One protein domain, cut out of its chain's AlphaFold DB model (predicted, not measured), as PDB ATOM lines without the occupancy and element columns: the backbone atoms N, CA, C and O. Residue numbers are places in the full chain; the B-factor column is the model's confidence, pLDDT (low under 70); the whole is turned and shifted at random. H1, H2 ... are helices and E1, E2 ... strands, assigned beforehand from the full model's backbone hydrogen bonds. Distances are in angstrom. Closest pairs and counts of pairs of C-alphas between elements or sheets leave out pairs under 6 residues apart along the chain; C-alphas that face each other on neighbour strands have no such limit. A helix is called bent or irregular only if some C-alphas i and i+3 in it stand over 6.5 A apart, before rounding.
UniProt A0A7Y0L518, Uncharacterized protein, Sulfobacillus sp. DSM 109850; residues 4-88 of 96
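AT A GLANCE: This is residues 4 to 88 of the 96 residues of an uncharacterized protein of Sulfobacillus sp. DSM 109850 (UniProt A0A7Y0L518). A small pair of short strands, E1 and E2, sits at one end of an up-and-down bundle of four helices, H1 to H4, each running against the one before it in the chain. The helices form a ring in which H1 packs on H2 and H4, and H3 packs on H2 and H4. The printed part has 85 residues, with the order H1, E1, H2, H3, E2, H4; the sheet, E1 - E2, is antiparallel, and the class is mostly helix. The whole is compact, with a radius of gyration of the C-alphas of 12.0 A and spans of 34 by 24 by 17 A.

IN THESE COORDINATES: Find strand E1 at residues 24 to 26 and E2 at residues 68 to 70. Helix H1, residues 4 to 20, begins at C-alpha 4 at (37.481, 63.387, 133.948) and runs 25.0 A. H2, residues 27 to 40, spans 20.6 A; it is irregular, with C-alphas 29 and 32 7.0 A apart. H3, residues 46 to 64, spans 27.3 A. H4, residues 71 to 88, runs 25.8 A to C-alpha 88 at (33.904, 59.313, 133.563).

HOW THE PARTS SIT: Between E1 and E2, look for N 25 and O 69, 2.9 A apart. H2 and H3 form a helical hairpin, closest at the C-alphas of Ala 27 and Leu 63, 5.6 A. H1 touches H4 at a shallow tilt of 19 degrees, opposite ways, closest at the C-alphas of Ala 4 and Thr 88, 5.4 A. H1 touches H2, closest at the C-alphas of Gln 10 and Ile 33, 6.1 A. H3 touches H4 with residues 48 to 55 alone, closest at the C-alphas of Ala 48 and Leu 84, 5.8 A. H2 and H4 are near each other; H1 and H3 are apart. Every O i to N i+4 pair is within hydrogen-bond range in H3 and H4, against 12 of 13 in H1 and 4 of 10 in H2, where 8 of 11 O i to N i+3 pairs are.

THE WHOLE: The two C-alphas farthest apart, those of Gln 22 and Ser 45, are 35.5 A from each other. The printed part has no cut, its links are tight, and no printed residue has pLDDT under 70.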
ATOM      1  N   ALA A   4      36.498  64.301 134.528       88.06
ATOM      2  CA  ALA A   4      37.481  63.387 133.948       88.06
ATOM      3  C   ALA A   4      38.906  63.976 133.959       88.06
ATOM      4  O   ALA A   4      39.868  63.278 134.270       88.06
ATOM      5  N   GLU A   5      39.050  65.275 133.685       91.12
ATOM      6  CA  GLU A   5      40.336  65.980 133.726       91.12
ATOM      7  C   GLU A   5      40.866  66.101 135.161       91.12
ATOM      8  O   GLU A   5      42.047  65.859 135.413       91.12
ATOM      9  N   ALA A   6      39.980  66.388 136.122       90.69
ATOM     10  CA  ALA A   6      40.325  66.434 137.540       90.69
ATOM     11  C   ALA A   6      40.911  65.100 138.024       90.69
ATOM     12  O   ALA A   6      41.967  65.086 138.658       90.69
ATOM     13  N   ILE A   7      40.250  63.987 137.686       92.44
ATOM     14  CA  ILE A   7      40.695  62.633 138.035       92.44
ATOM     15  C   ILE A   7      42.003  62.295 137.307       92.44
ATOM     16  O   ILE A   7      42.936  61.797 137.938       92.44
ATOM     17  N   LYS A   8      42.118  62.615 136.010       93.56
ATOM     18  CA  LYS A   8      43.343  62.403 135.222       93.56
ATOM     19  C   LYS A   8      44.560  63.084 135.853       93.56
ATOM     20  O   LYS A   8      45.620  62.469 135.945       93.56
ATOM     21  N   ASN A   9      44.408  64.317 136.326       94.56
ATOM     22  CA  ASN A   9      45.493  65.040 136.987       94.56
ATOM     23  C   ASN A   9      45.937  64.347 138.287       94.56
ATOM     24  O   ASN A   9      47.134  64.282 138.556       94.56
ATOM     25  N   GLN A  10      45.004  63.758 139.046       95.75
ATOM     26  CA  GLN A  10      45.349  62.979 140.245       95.75
ATOM     27  C   GLN A  10      46.066  61.664 139.910       95.75
ATOM     28  O   GLN A  10      46.964  61.258 140.643       95.75
ATOM     29  N   ILE A  11      45.709  61.017 138.795       96.62
ATOM     30  CA  ILE A  11      46.412  59.823 138.294       96.62
ATOM     31  C   ILE A  11      47.874  60.163 137.988       96.62
ATOM     32  O   ILE A  11      48.767  59.485 138.489       96.62
ATOM     33  N   ILE A  12      48.116  61.224 137.210       96.94
ATOM     34  CA  ILE A  12      49.471  61.664 136.835       96.94
ATOM     35  C   ILE A  12      50.286  62.010 138.083       96.94
ATOM     36  O   ILE A  12      51.434  61.589 138.220       96.94
ATOM     37  N   TYR A  13      49.679  62.740 139.017       96.62
ATOM     38  CA  TYR A  13      50.309  63.086 140.285       96.62
ATOM     39  C   TYR A  13      50.721  61.840 141.089       96.62
ATOM     40  O   TYR A  13      51.869  61.739 141.515       96.62
ATOM     41  N   LEU A  14      49.827  60.859 141.254       96.50
ATOM     42  CA  LEU A  14      50.145  59.634 141.995       96.50
ATOM     43  C   LEU A  14      51.203  58.771 141.316       96.50
ATOM     44  O   LEU A  14      51.980  58.125 142.012       96.50
ATOM     45  N   GLN A  15      51.237  58.746 139.982       97.75
ATOM     46  CA  GLN A  15      52.304  58.069 139.244       97.75
ATOM     47  C   GLN A  15      53.662  58.692 139.577       97.75
ATOM     48  O   GLN A  15      54.574  57.970 139.960       97.75
ATOM     49  N   TYR A  16      53.757  60.026 139.559       96.94
ATOM     50  CA  TYR A  16      54.976  60.733 139.952       96.94
ATOM     51  C   TYR A  16      55.383  60.451 141.409       96.94
ATOM     52  O   TYR A  16      56.559  60.227 141.689       96.94
ATOM     53  N   VAL A  17      54.423  60.417 142.341       95.31
ATOM     54  CA  VAL A  17      54.693  60.031 143.738       95.31
ATOM     55  C   VAL A  17      55.240  58.606 143.803       95.31
ATOM     56  O   VAL A  17      56.272  58.375 144.425       95.31
ATOM     57  N   LEU A  18      54.584  57.649 143.144       96.00
ATOM     58  CA  LEU A  18      55.004  56.248 143.136       96.00
ATOM     59  C   LEU A  18      56.393  56.055 142.523       96.00
ATOM     60  O   LEU A  18      57.138  55.214 143.018       96.00
ATOM     61  N   ASP A  19      56.787  56.827 141.517       96.19
ATOM     62  CA  ASP A  19      58.138  56.751 140.946       96.19
ATOM     63  C   ASP A  19      59.230  57.096 141.981       96.19
ATOM     64  O   ASP A  19      60.344  56.578 141.902       96.19
ATOM     65  N   GLY A  20      58.905  57.918 142.987       92.44
ATOM     66  CA  GLY A  20      59.809  58.295 144.079       92.44
ATOM     67  C   GLY A  20      59.730  57.431 145.347       92.44
ATOM     68  O   GLY A  20      60.594  57.559 146.215       92.44
ATOM     69  N   VAL A  21      58.725  56.560 145.496       92.31
ATOM     70  CA  VAL A  21      58.480  55.794 146.736       92.31
ATOM     71  C   VAL A  21      59.091  54.394 146.665       92.31
ATOM     72  O   VAL A  21      58.657  53.557 145.871       92.31
ATOM     73  N   GLN A  22      60.050  54.107 147.552       87.88
ATOM     74  CA  GLN A  22      60.686  52.784 147.640       87.88
ATOM     75  C   GLN A  22      59.908  51.792 148.519       87.88
ATOM     76  O   GLN A  22      59.657  50.673 148.083       87.88
ATOM     77  N   GLU A  23      59.473  52.195 149.716       90.56
ATOM     78  CA  GLU A  23      58.766  51.300 150.650       90.56
ATOM     79  C   GLU A  23      57.455  51.900 151.159       90.56
ATOM     80  O   GLU A  23      56.385  51.301 151.004       90.56
ATOM     81  N   SER A  24      57.527  53.097 151.744       95.38
ATOM     82  CA  SER A  24      56.370  53.779 152.316       95.38
ATOM     83  C   SER A  24      56.417  55.289 152.107       95.38
ATOM     84  O   SER A  24      57.471  55.856 151.813       95.38
ATOM     85  N   VAL A  25      55.256  55.925 152.220       97.00
ATOM     86  CA  VAL A  25      55.073  57.365 152.061       97.00
ATOM     87  C   VAL A  25      54.011  57.866 153.026       97.00
ATOM     88  O   VAL A  25      53.063  57.147 153.336       97.00
ATOM     89  N   ASP A  26      54.155  59.099 153.489       97.50
ATOM     90  CA  ASP A  26      53.139  59.751 154.310       97.50
ATOM     91  C   ASP A  26      51.799  59.840 153.553       97.50
ATOM     92  O   ASP A  26      51.772  60.207 152.374       97.50
ATOM     93  N   ALA A  27      50.688  59.517 154.221       97.19
ATOM     94  CA  ALA A  27      49.340  59.651 153.682       97.19
ATOM     95  C   ALA A  27      49.018  61.074 153.197       97.19
ATOM     96  O   ALA A  27      48.145  61.219 152.342       97.19
ATOM     97  N   GLU A  28      49.731  62.103 153.665       97.19
ATOM     98  CA  GLU A  28      49.620  63.493 153.203       97.19
ATOM     99  C   GLU A  28      49.744  63.647 151.683       97.19
ATOM    100  O   GLU A  28      49.098  64.520 151.097       97.19
ATOM    101  N   VAL A  29      50.482  62.760 151.004       96.12
ATOM    102  CA  VAL A  29      50.531  62.757 149.531       96.12
ATOM    103  C   VAL A  29      49.161  62.497 148.906       96.12
ATOM    104  O   VAL A  29      48.932  62.848 147.762       96.12
ATOM    105  N   LEU A  30      48.203  61.917 149.627       96.81
ATOM    106  CA  LEU A  30      46.853  61.681 149.118       96.81
ATOM    107  C   LEU A  30      45.910  62.878 149.316       96.81
ATOM    108  O   LEU A  30      44.818  62.884 148.743       96.81
ATOM    109  N   ARG A  31      46.309  63.915 150.068       95.56
ATOM    110  CA  ARG A  31      45.484  65.107 150.335       95.56
ATOM    111  C   ARG A  31      44.980  65.812 149.061       95.56
ATOM    112  O   ARG A  31      43.802  66.174 149.031       95.56
ATOM    113  N   PRO A  32      45.770  65.948 147.973       94.62
ATOM    114  CA  PRO A  32      45.286  66.527 146.713       94.62
ATOM    115  C   PRO A  32      44.133  65.750 146.052       94.62
ATOM    116  O   PRO A  32      43.393  66.316 145.248       94.62
ATOM    117  N   ILE A  33      43.947  64.472 146.400       94.81
ATOM    118  CA  ILE A  33      42.969  63.564 145.785       94.81
ATOM    119  C   ILE A  33      41.595  63.669 146.465       94.81
ATOM    120  O   ILE A  33      40.562  63.471 145.822       94.81
ATOM    121  N   GLU A  34      41.561  63.997 147.757       92.06
ATOM    122  CA  GLU A  34      40.341  63.979 148.572       92.06
ATOM    123  C   GLU A  34      39.261  64.939 148.036       92.06
ATOM    124  O   GLU A  34      38.095  64.561 147.888       92.06
ATOM    125  N   GLY A  35      39.659  66.169 147.689       88.00
ATOM    126  CA  GLY A  35      38.770  67.196 147.141       88.00
ATOM    127  C   GLY A  35      38.105  66.778 145.821       88.00
ATOM    128  O   GLY A  35      36.872  66.766 145.747       88.00
ATOM    129  N   PRO A  36      38.880  66.384 144.792       89.94
ATOM    130  CA  PRO A  36      38.346  65.842 143.544       89.94
ATOM    131  C   PRO A  36      37.380  64.670 143.742       89.94
ATOM    132  O   PRO A  36      36.315  64.655 143.125       89.94
ATOM    133  N   LEU A  37      37.691  63.719 144.633       92.00
ATOM    134  CA  LEU A  37      36.789  62.600 144.928       92.00
ATOM    135  C   LEU A  37      35.475  63.063 145.564       92.00
ATOM    136  O   LEU A  37      34.417  62.534 145.233       92.00
ATOM    137  N   ARG A  38      35.510  64.056 146.458       89.56
ATOM    138  CA  ARG A  38      34.295  64.611 147.074       89.56
ATOM    139  C   ARG A  38      33.371  65.246 146.033       89.56
ATOM    140  O   ARG A  38      32.168  65.004 146.069       89.56
ATOM    141  N   LEU A  39      33.928  66.011 145.092       86.88
ATOM    142  CA  LEU A  39      33.166  66.640 144.006       86.88
ATOM    143  C   LEU A  39      32.592  65.597 143.031       86.88
ATOM    144  O   LEU A  39      31.425  65.679 142.656       86.88
ATOM    145  N   ALA A  40      33.376  64.564 142.704       87.00
ATOM    146  CA  ALA A  40      32.989  63.498 141.779       87.00
ATOM    147  C   ALA A  40      31.706  62.753 142.187       87.00
ATOM    148  O   ALA A  40      30.968  62.258 141.339       87.00
ATOM    149  N   GLN A  41      31.412  62.650 143.485       86.00
ATOM    150  CA  GLN A  41      30.278  61.863 143.988       86.00
ATOM    151  C   GLN A  41      28.910  62.338 143.500       86.00
ATOM    152  O   GLN A  41      27.987  61.521 143.456       86.00
ATOM    153  N   GLY A  42      28.768  63.629 143.179       85.75
ATOM    154  CA  GLY A  42      27.523  64.198 142.657       85.75
ATOM    155  C   GLY A  42      27.281  63.889 141.178       85.75
ATOM    156  O   GLY A  42      26.142  63.936 140.727       85.75
ATOM    157  N   GLU A  43      28.336  63.545 140.441       88.00
ATOM    158  CA  GLU A  43      28.302  63.313 138.991       88.00
ATOM    159  C   GLU A  43      28.358  61.816 138.634       88.00
ATOM    160  O   GLU A  43      28.017  61.420 137.521       88.00
ATOM    161  N   LEU A  44      28.773  60.967 139.578       88.31
ATOM    162  CA  LEU A  44      28.916  59.522 139.396       88.31
ATOM    163  C   LEU A  44      27.655  58.743 139.793       88.31
ATOM    164  O   LEU A  44      26.956  59.080 140.750       88.31
ATOM    165  N   SER A  45      27.427  57.605 139.135       88.50
ATOM    166  CA  SER A  45      26.354  56.658 139.465       88.50
ATOM    167  C   SER A  45      26.866  55.213 139.566       88.50
ATOM    168  O   SER A  45      28.014  54.913 139.230       88.50
ATOM    169  N   GLY A  46      26.033  54.319 140.114       90.88
ATOM    170  CA  GLY A  46      26.304  52.879 140.184       90.88
ATOM    171  C   GLY A  46      27.629  52.501 140.860       90.88
ATOM    172  O   GLY A  46      27.957  52.957 141.963       90.88
ATOM    173  N   GLU A  47      28.391  51.637 140.190       90.81
ATOM    174  CA  GLU A  47      29.672  51.120 140.676       90.81
ATOM    175  C   GLU A  47      30.734  52.219 140.807       90.81
ATOM    176  O   GLU A  47      31.452  52.265 141.807       90.81
ATOM    177  N   ALA A  48      30.783  53.169 139.869       91.44
ATOM    178  CA  ALA A  48      31.744  54.268 139.909       91.44
ATOM    179  C   ALA A  48      31.544  55.141 141.156       91.44
ATOM    180  O   ALA A  48      32.502  55.471 141.857       91.44
ATOM    181  N   ARG A  49      30.288  55.436 141.517       94.06
ATOM    182  CA  ARG A  49      29.979  56.158 142.762       94.06
ATOM    183  C   ARG A  49      30.425  55.373 143.997       94.06
ATOM    184  O   ARG A  49      30.986  55.955 144.925       94.06
ATOM    185  N   SER A  50      30.217  54.058 144.000       94.88
ATOM    186  CA  SER A  50      30.605  53.178 145.111       94.88
ATOM    187  C   SER A  50      32.126  53.112 145.287       94.88
ATOM    188  O   SER A  50      32.626  53.233 146.407       94.88
ATOM    189  N   THR A  51      32.871  52.999 144.184       94.62
ATOM    190  CA  THR A  51      34.340  53.053 144.170       94.62
ATOM    191  C   THR A  51      34.851  54.403 144.665       94.62
ATOM    192  O   THR A  51      35.737  54.436 145.519       94.62
ATOM    193  N   CYS A  52      34.246  55.505 144.216       95.38
ATOM    194  CA  CYS A  52      34.599  56.855 144.651       95.38
ATOM    195  C   CYS A  52      34.405  57.048 146.164       95.38
ATOM    196  O   CYS A  52      35.335  57.449 146.864       95.38
ATOM    197  N   LEU A  53      33.241  56.663 146.699       95.50
ATOM    198  CA  LEU A  53      32.942  56.732 148.135       95.50
ATOM    199  C   LEU A  53      33.869  55.853 148.981       95.50
ATOM    200  O   LEU A  53      34.188  56.192 150.122       95.50
ATOM    201  N   ARG A  54      34.270  54.686 148.466       95.88
ATOM    202  CA  ARG A  54      35.216  53.801 149.155       95.88
ATOM    203  C   ARG A  54      36.599  54.442 149.241       95.88
ATOM    204  O   ARG A  54      37.137  54.521 150.342       95.88
ATOM    205  N   LEU A  55      37.130  54.933 148.120       96.62
ATOM    206  CA  LEU A  55      38.435  55.599 148.078       96.62
ATOM    207  C   LEU A  55      38.453  56.840 148.966       96.62
ATOM    208  O   LEU A  55      39.354  56.983 149.784       96.62
ATOM    209  N   GLN A  56      37.433  57.696 148.866       96.50
ATOM    210  CA  GLN A  56      37.362  58.920 149.659       96.50
ATOM    211  C   GLN A  56      37.380  58.615 151.163       96.50
ATOM    212  O   GLN A  56      38.133  59.246 151.900       96.50
ATOM    213  N   ARG A  57      36.608  57.617 151.622       96.56
ATOM    214  CA  ARG A  57      36.601  57.205 153.035       96.56
ATOM    215  C   ARG A  57      37.948  56.657 153.497       96.56
ATOM    216  O   ARG A  57      38.383  57.001 154.587       96.56
ATOM    217  N   GLN A  58      38.604  55.827 152.685       96.81
ATOM    218  CA  GLN A  58      39.919  55.275 153.020       96.81
ATOM    219  C   GLN A  58      40.980  56.371 153.116       96.81
ATOM    220  O   GLN A  58      41.686  56.440 154.114       96.81
ATOM    221  N   ILE A  59      41.034  57.258 152.121       97.06
ATOM    222  CA  ILE A  59      41.975  58.380 152.089       97.06
ATOM    223  C   ILE A  59      41.754  59.301 153.289       97.06
ATOM    224  O   ILE A  59      42.708  59.589 154.001       97.06
ATOM    225  N   SER A  60      40.504  59.698 153.553       96.75
ATOM    226  CA  SER A  60      40.180  60.569 154.695       96.75
ATOM    227  C   SER A  60      40.617  59.920 156.009       96.75
ATOM    228  O   SER A  60      41.301  60.541 156.808       96.75
ATOM    229  N   HIS A  61      40.318  58.630 156.188       97.12
ATOM    230  CA  HIS A  61      40.719  57.892 157.381       97.12
ATOM    231  C   HIS A  61      42.243  57.819 157.567       97.12
ATOM    232  O   HIS A  61      42.730  57.942 158.688       97.12
ATOM    233  N   TRP A  62      43.006  57.620 156.491       97.56
ATOM    234  CA  TRP A  62      44.468  57.575 156.564       97.56
ATOM    235  C   TRP A  62      45.088  58.943 156.854       97.56
ATOM    236  O   TRP A  62      46.060  59.003 157.604       97.56
ATOM    237  N   LEU A  63      44.513  60.016 156.301       96.81
ATOM    238  CA  LEU A  63      44.907  61.398 156.585       96.81
ATOM    239  C   LEU A  63      44.614  61.771 158.043       96.81
ATOM    240  O   LEU A  63      45.492  62.285 158.727       96.81
ATOM    241  N   ASP A  64      43.417  61.454 158.541       97.31
ATOM    242  CA  ASP A  64      43.006  61.751 159.920       97.31
ATOM    243  C   ASP A  64      43.909  61.067 160.959       97.31
ATOM    244  O   ASP A  64      44.136  61.597 162.047       97.31
ATOM    245  N   LEU A  65      44.432  59.885 160.625       97.25
ATOM    246  CA  LEU A  65      45.336  59.116 161.478       97.25
ATOM    247  C   LEU A  65      46.824  59.442 161.270       97.25
ATOM    248  O   LEU A  65      47.646  58.929 162.028       97.25
ATOM    249  N   GLY A  66      47.184  60.242 160.259       95.31
ATOM    250  CA  GLY A  66      48.582  60.545 159.923       95.31
ATOM    251  C   GLY A  66      49.412  59.291 159.618       95.31
ATOM    252  O   GLY A  66      50.511  59.127 160.146       95.31
ATOM    253  N   LEU A  67      48.856  58.348 158.847       96.19
ATOM    254  CA  LEU A  67      49.510  57.059 158.594       96.19
ATOM    255  C   LEU A  67      50.646  57.156 157.574       96.19
ATOM    256  O   LEU A  67      50.583  57.915 156.611       96.19
ATOM    257  N   SER A  68      51.619  56.254 157.708       97.44
ATOM    258  CA  SER A  68      52.503  55.891 156.603       97.44
ATOM    259  C   SER A  68      51.877  54.761 155.781       97.44
ATOM    260  O   SER A  68      51.403  53.756 156.321       97.44
ATOM    261  N   LEU A  69      51.853  54.928 154.464       97.38
ATOM    262  CA  LEU A  69      51.239  54.015 153.511       97.38
ATOM    263  C   LEU A  69      52.309  53.252 152.748       97.38
ATOM    264  O   LEU A  69      53.219  53.838 152.171       97.38
ATOM    265  N   SER A  70      52.159  51.931 152.688       97.31
ATOM    266  CA  SER A  70      53.002  51.098 151.831       97.31
ATOM    267  C   SER A  70      52.795  51.435 150.351       97.31
ATOM    268  O   SER A  70      51.677  51.776 149.944       97.31
ATOM    269  N   ARG A  71      53.831  51.261 149.523       96.06
ATOM    270  CA  ARG A  71      53.725  51.408 148.062       96.06
ATOM    271  C   ARG A  71      52.521  50.645 147.464       96.06
ATOM    272  O   ARG A  71      51.734  51.286 146.766       96.06
ATOM    273  N   PRO A  72      52.266  49.357 147.794       97.44
ATOM    274  CA  PRO A  72      51.083  48.644 147.299       97.44
ATOM    275  C   PRO A  72      49.746  49.286 147.688       97.44
ATOM    276  O   PRO A  72      48.757  49.157 146.968       97.44
ATOM    277  N   THR A  73      49.674  49.975 148.830       97.06
ATOM    278  CA  THR A  73      48.464  50.709 149.232       97.06
ATOM    279  C   THR A  73      48.214  51.888 148.297       97.06
ATOM    280  O   THR A  73      47.086  52.076 147.842       97.06
ATOM    281  N   VAL A  74      49.259  52.647 147.973       96.56
ATOM    282  CA  VAL A  74      49.181  53.797 147.061       96.56
ATOM    283  C   VAL A  74      48.868  53.340 145.631       96.56
ATOM    284  O   VAL A  74      48.028  53.942 144.963       96.56
ATOM    285  N   GLU A  75      49.436  52.217 145.184       97.25
ATOM    286  CA  GLU A  75      49.100  51.593 143.895       97.25
ATOM    287  C   GLU A  75      47.611  51.218 143.806       97.25
ATOM    288  O   GLU A  75      46.973  51.466 142.784       97.25
ATOM    289  N   ARG A  76      46.995  50.711 144.885       97.56
ATOM    290  CA  ARG A  76      45.540  50.449 144.906       97.56
ATOM    291  C   ARG A  76      44.706  51.723 144.779       97.56
ATOM    292  O   ARG A  76      43.639  51.681 144.166       97.56
ATOM    293  N   VAL A  77      45.163  52.842 145.348       97.25
ATOM    294  CA  VAL A  77      44.500  54.143 145.158       97.25
ATOM    295  C   VAL A  77      44.582  54.554 143.692       97.25
ATOM    296  O   VAL A  77      43.564  54.930 143.111       97.25
ATOM    297  N   LEU A  78      45.759  54.414 143.076       97.69
ATOM    298  CA  LEU A  78      45.964  54.698 141.658       97.69
ATOM    299  C   LEU A  78      45.041  53.853 140.763       97.69
ATOM    300  O   LEU A  78      44.383  54.405 139.884       97.69
ATOM    301  N   GLU A  79      44.938  52.545 141.001       97.50
ATOM    302  CA  GLU A  79      44.024  51.672 140.248       97.50
ATOM    303  C   GLU A  79      42.555  52.070 140.438       97.50
ATOM    304  O   GLU A  79      41.777  52.112 139.482       97.50
ATOM    305  N   GLY A  80      42.180  52.463 141.658       96.25
ATOM    306  CA  GLY A  80      40.866  53.027 141.938       96.25
ATOM    307  C   GLY A  80      40.576  54.294 141.124       96.25
ATOM    308  O   GLY A  80      39.501  54.413 140.536       96.25
ATOM    309  N   LEU A  81      41.537  55.217 141.029       96.00
ATOM    310  CA  LEU A  81      41.402  56.429 140.216       96.00
ATOM    311  C   LEU A  81      41.321  56.123 138.717       96.00
ATOM    312  O   LEU A  81      40.512  56.738 138.026       96.00
ATOM    313  N   LYS A  82      42.101  55.163 138.206       95.44
ATOM    314  CA  LYS A  82      42.020  54.725 136.802       95.44
ATOM    315  C   LYS A  82      40.643  54.151 136.465       95.44
ATOM    316  O   LYS A  82      40.083  54.491 135.424       95.44
ATOM    317  N   SER A  83      40.075  53.336 137.356       93.69
ATOM    318  CA  SER A  83      38.714  52.807 137.209       93.69
ATOM    319  C   SER A  83      37.671  53.932 137.162       93.69
ATOM    320  O   SER A  83      36.814  53.943 136.278       93.69
ATOM    321  N   LEU A  84      37.787  54.931 138.046       93.06
ATOM    322  CA  LEU A  84      36.917  56.111 138.016       93.06
ATOM    323  C   LEU A  84      37.076  56.916 136.726       93.06
ATOM    324  O   LEU A  84      36.080  57.304 136.122       93.06
ATOM    325  N   TYR A  85      38.311  57.131 136.272       92.69
ATOM    326  CA  TYR A  85      38.581  57.849 135.032       92.69
ATOM    327  C   TYR A  85      37.922  57.169 133.828       92.69
ATOM    328  O   TYR A  85      37.266  57.851 133.040       92.69
ATOM    329  N   ALA A  86      38.023  55.839 133.730       90.25
ATOM    330  CA  ALA A  86      37.372  55.052 132.684       90.25
ATOM    331  C   ALA A  86      35.839  55.162 132.729       90.25
ATOM    332  O   ALA A  86      35.203  55.201 131.684       90.25
ATOM    333  N   ALA A  87      35.245  55.269 133.922       87.88
ATOM    334  CA  ALA A  87      33.803  55.464 134.076       87.88
ATOM    335  C   ALA A  87      33.334  56.893 133.733       87.88
ATOM    336  O   ALA A  87      32.179  57.087 133.365       87.88
ATOM    337  N   THR A  88      34.211  57.896 133.867       84.25
ATOM    338  CA  THR A  88      33.904  59.313 133.563       84.25
ATOM    339  C   THR A  88      34.294  59.757 132.157       84.25
ATOM    340  O   THR A  88      33.890  60.836 131.725       84.25
TER     341      THR A  88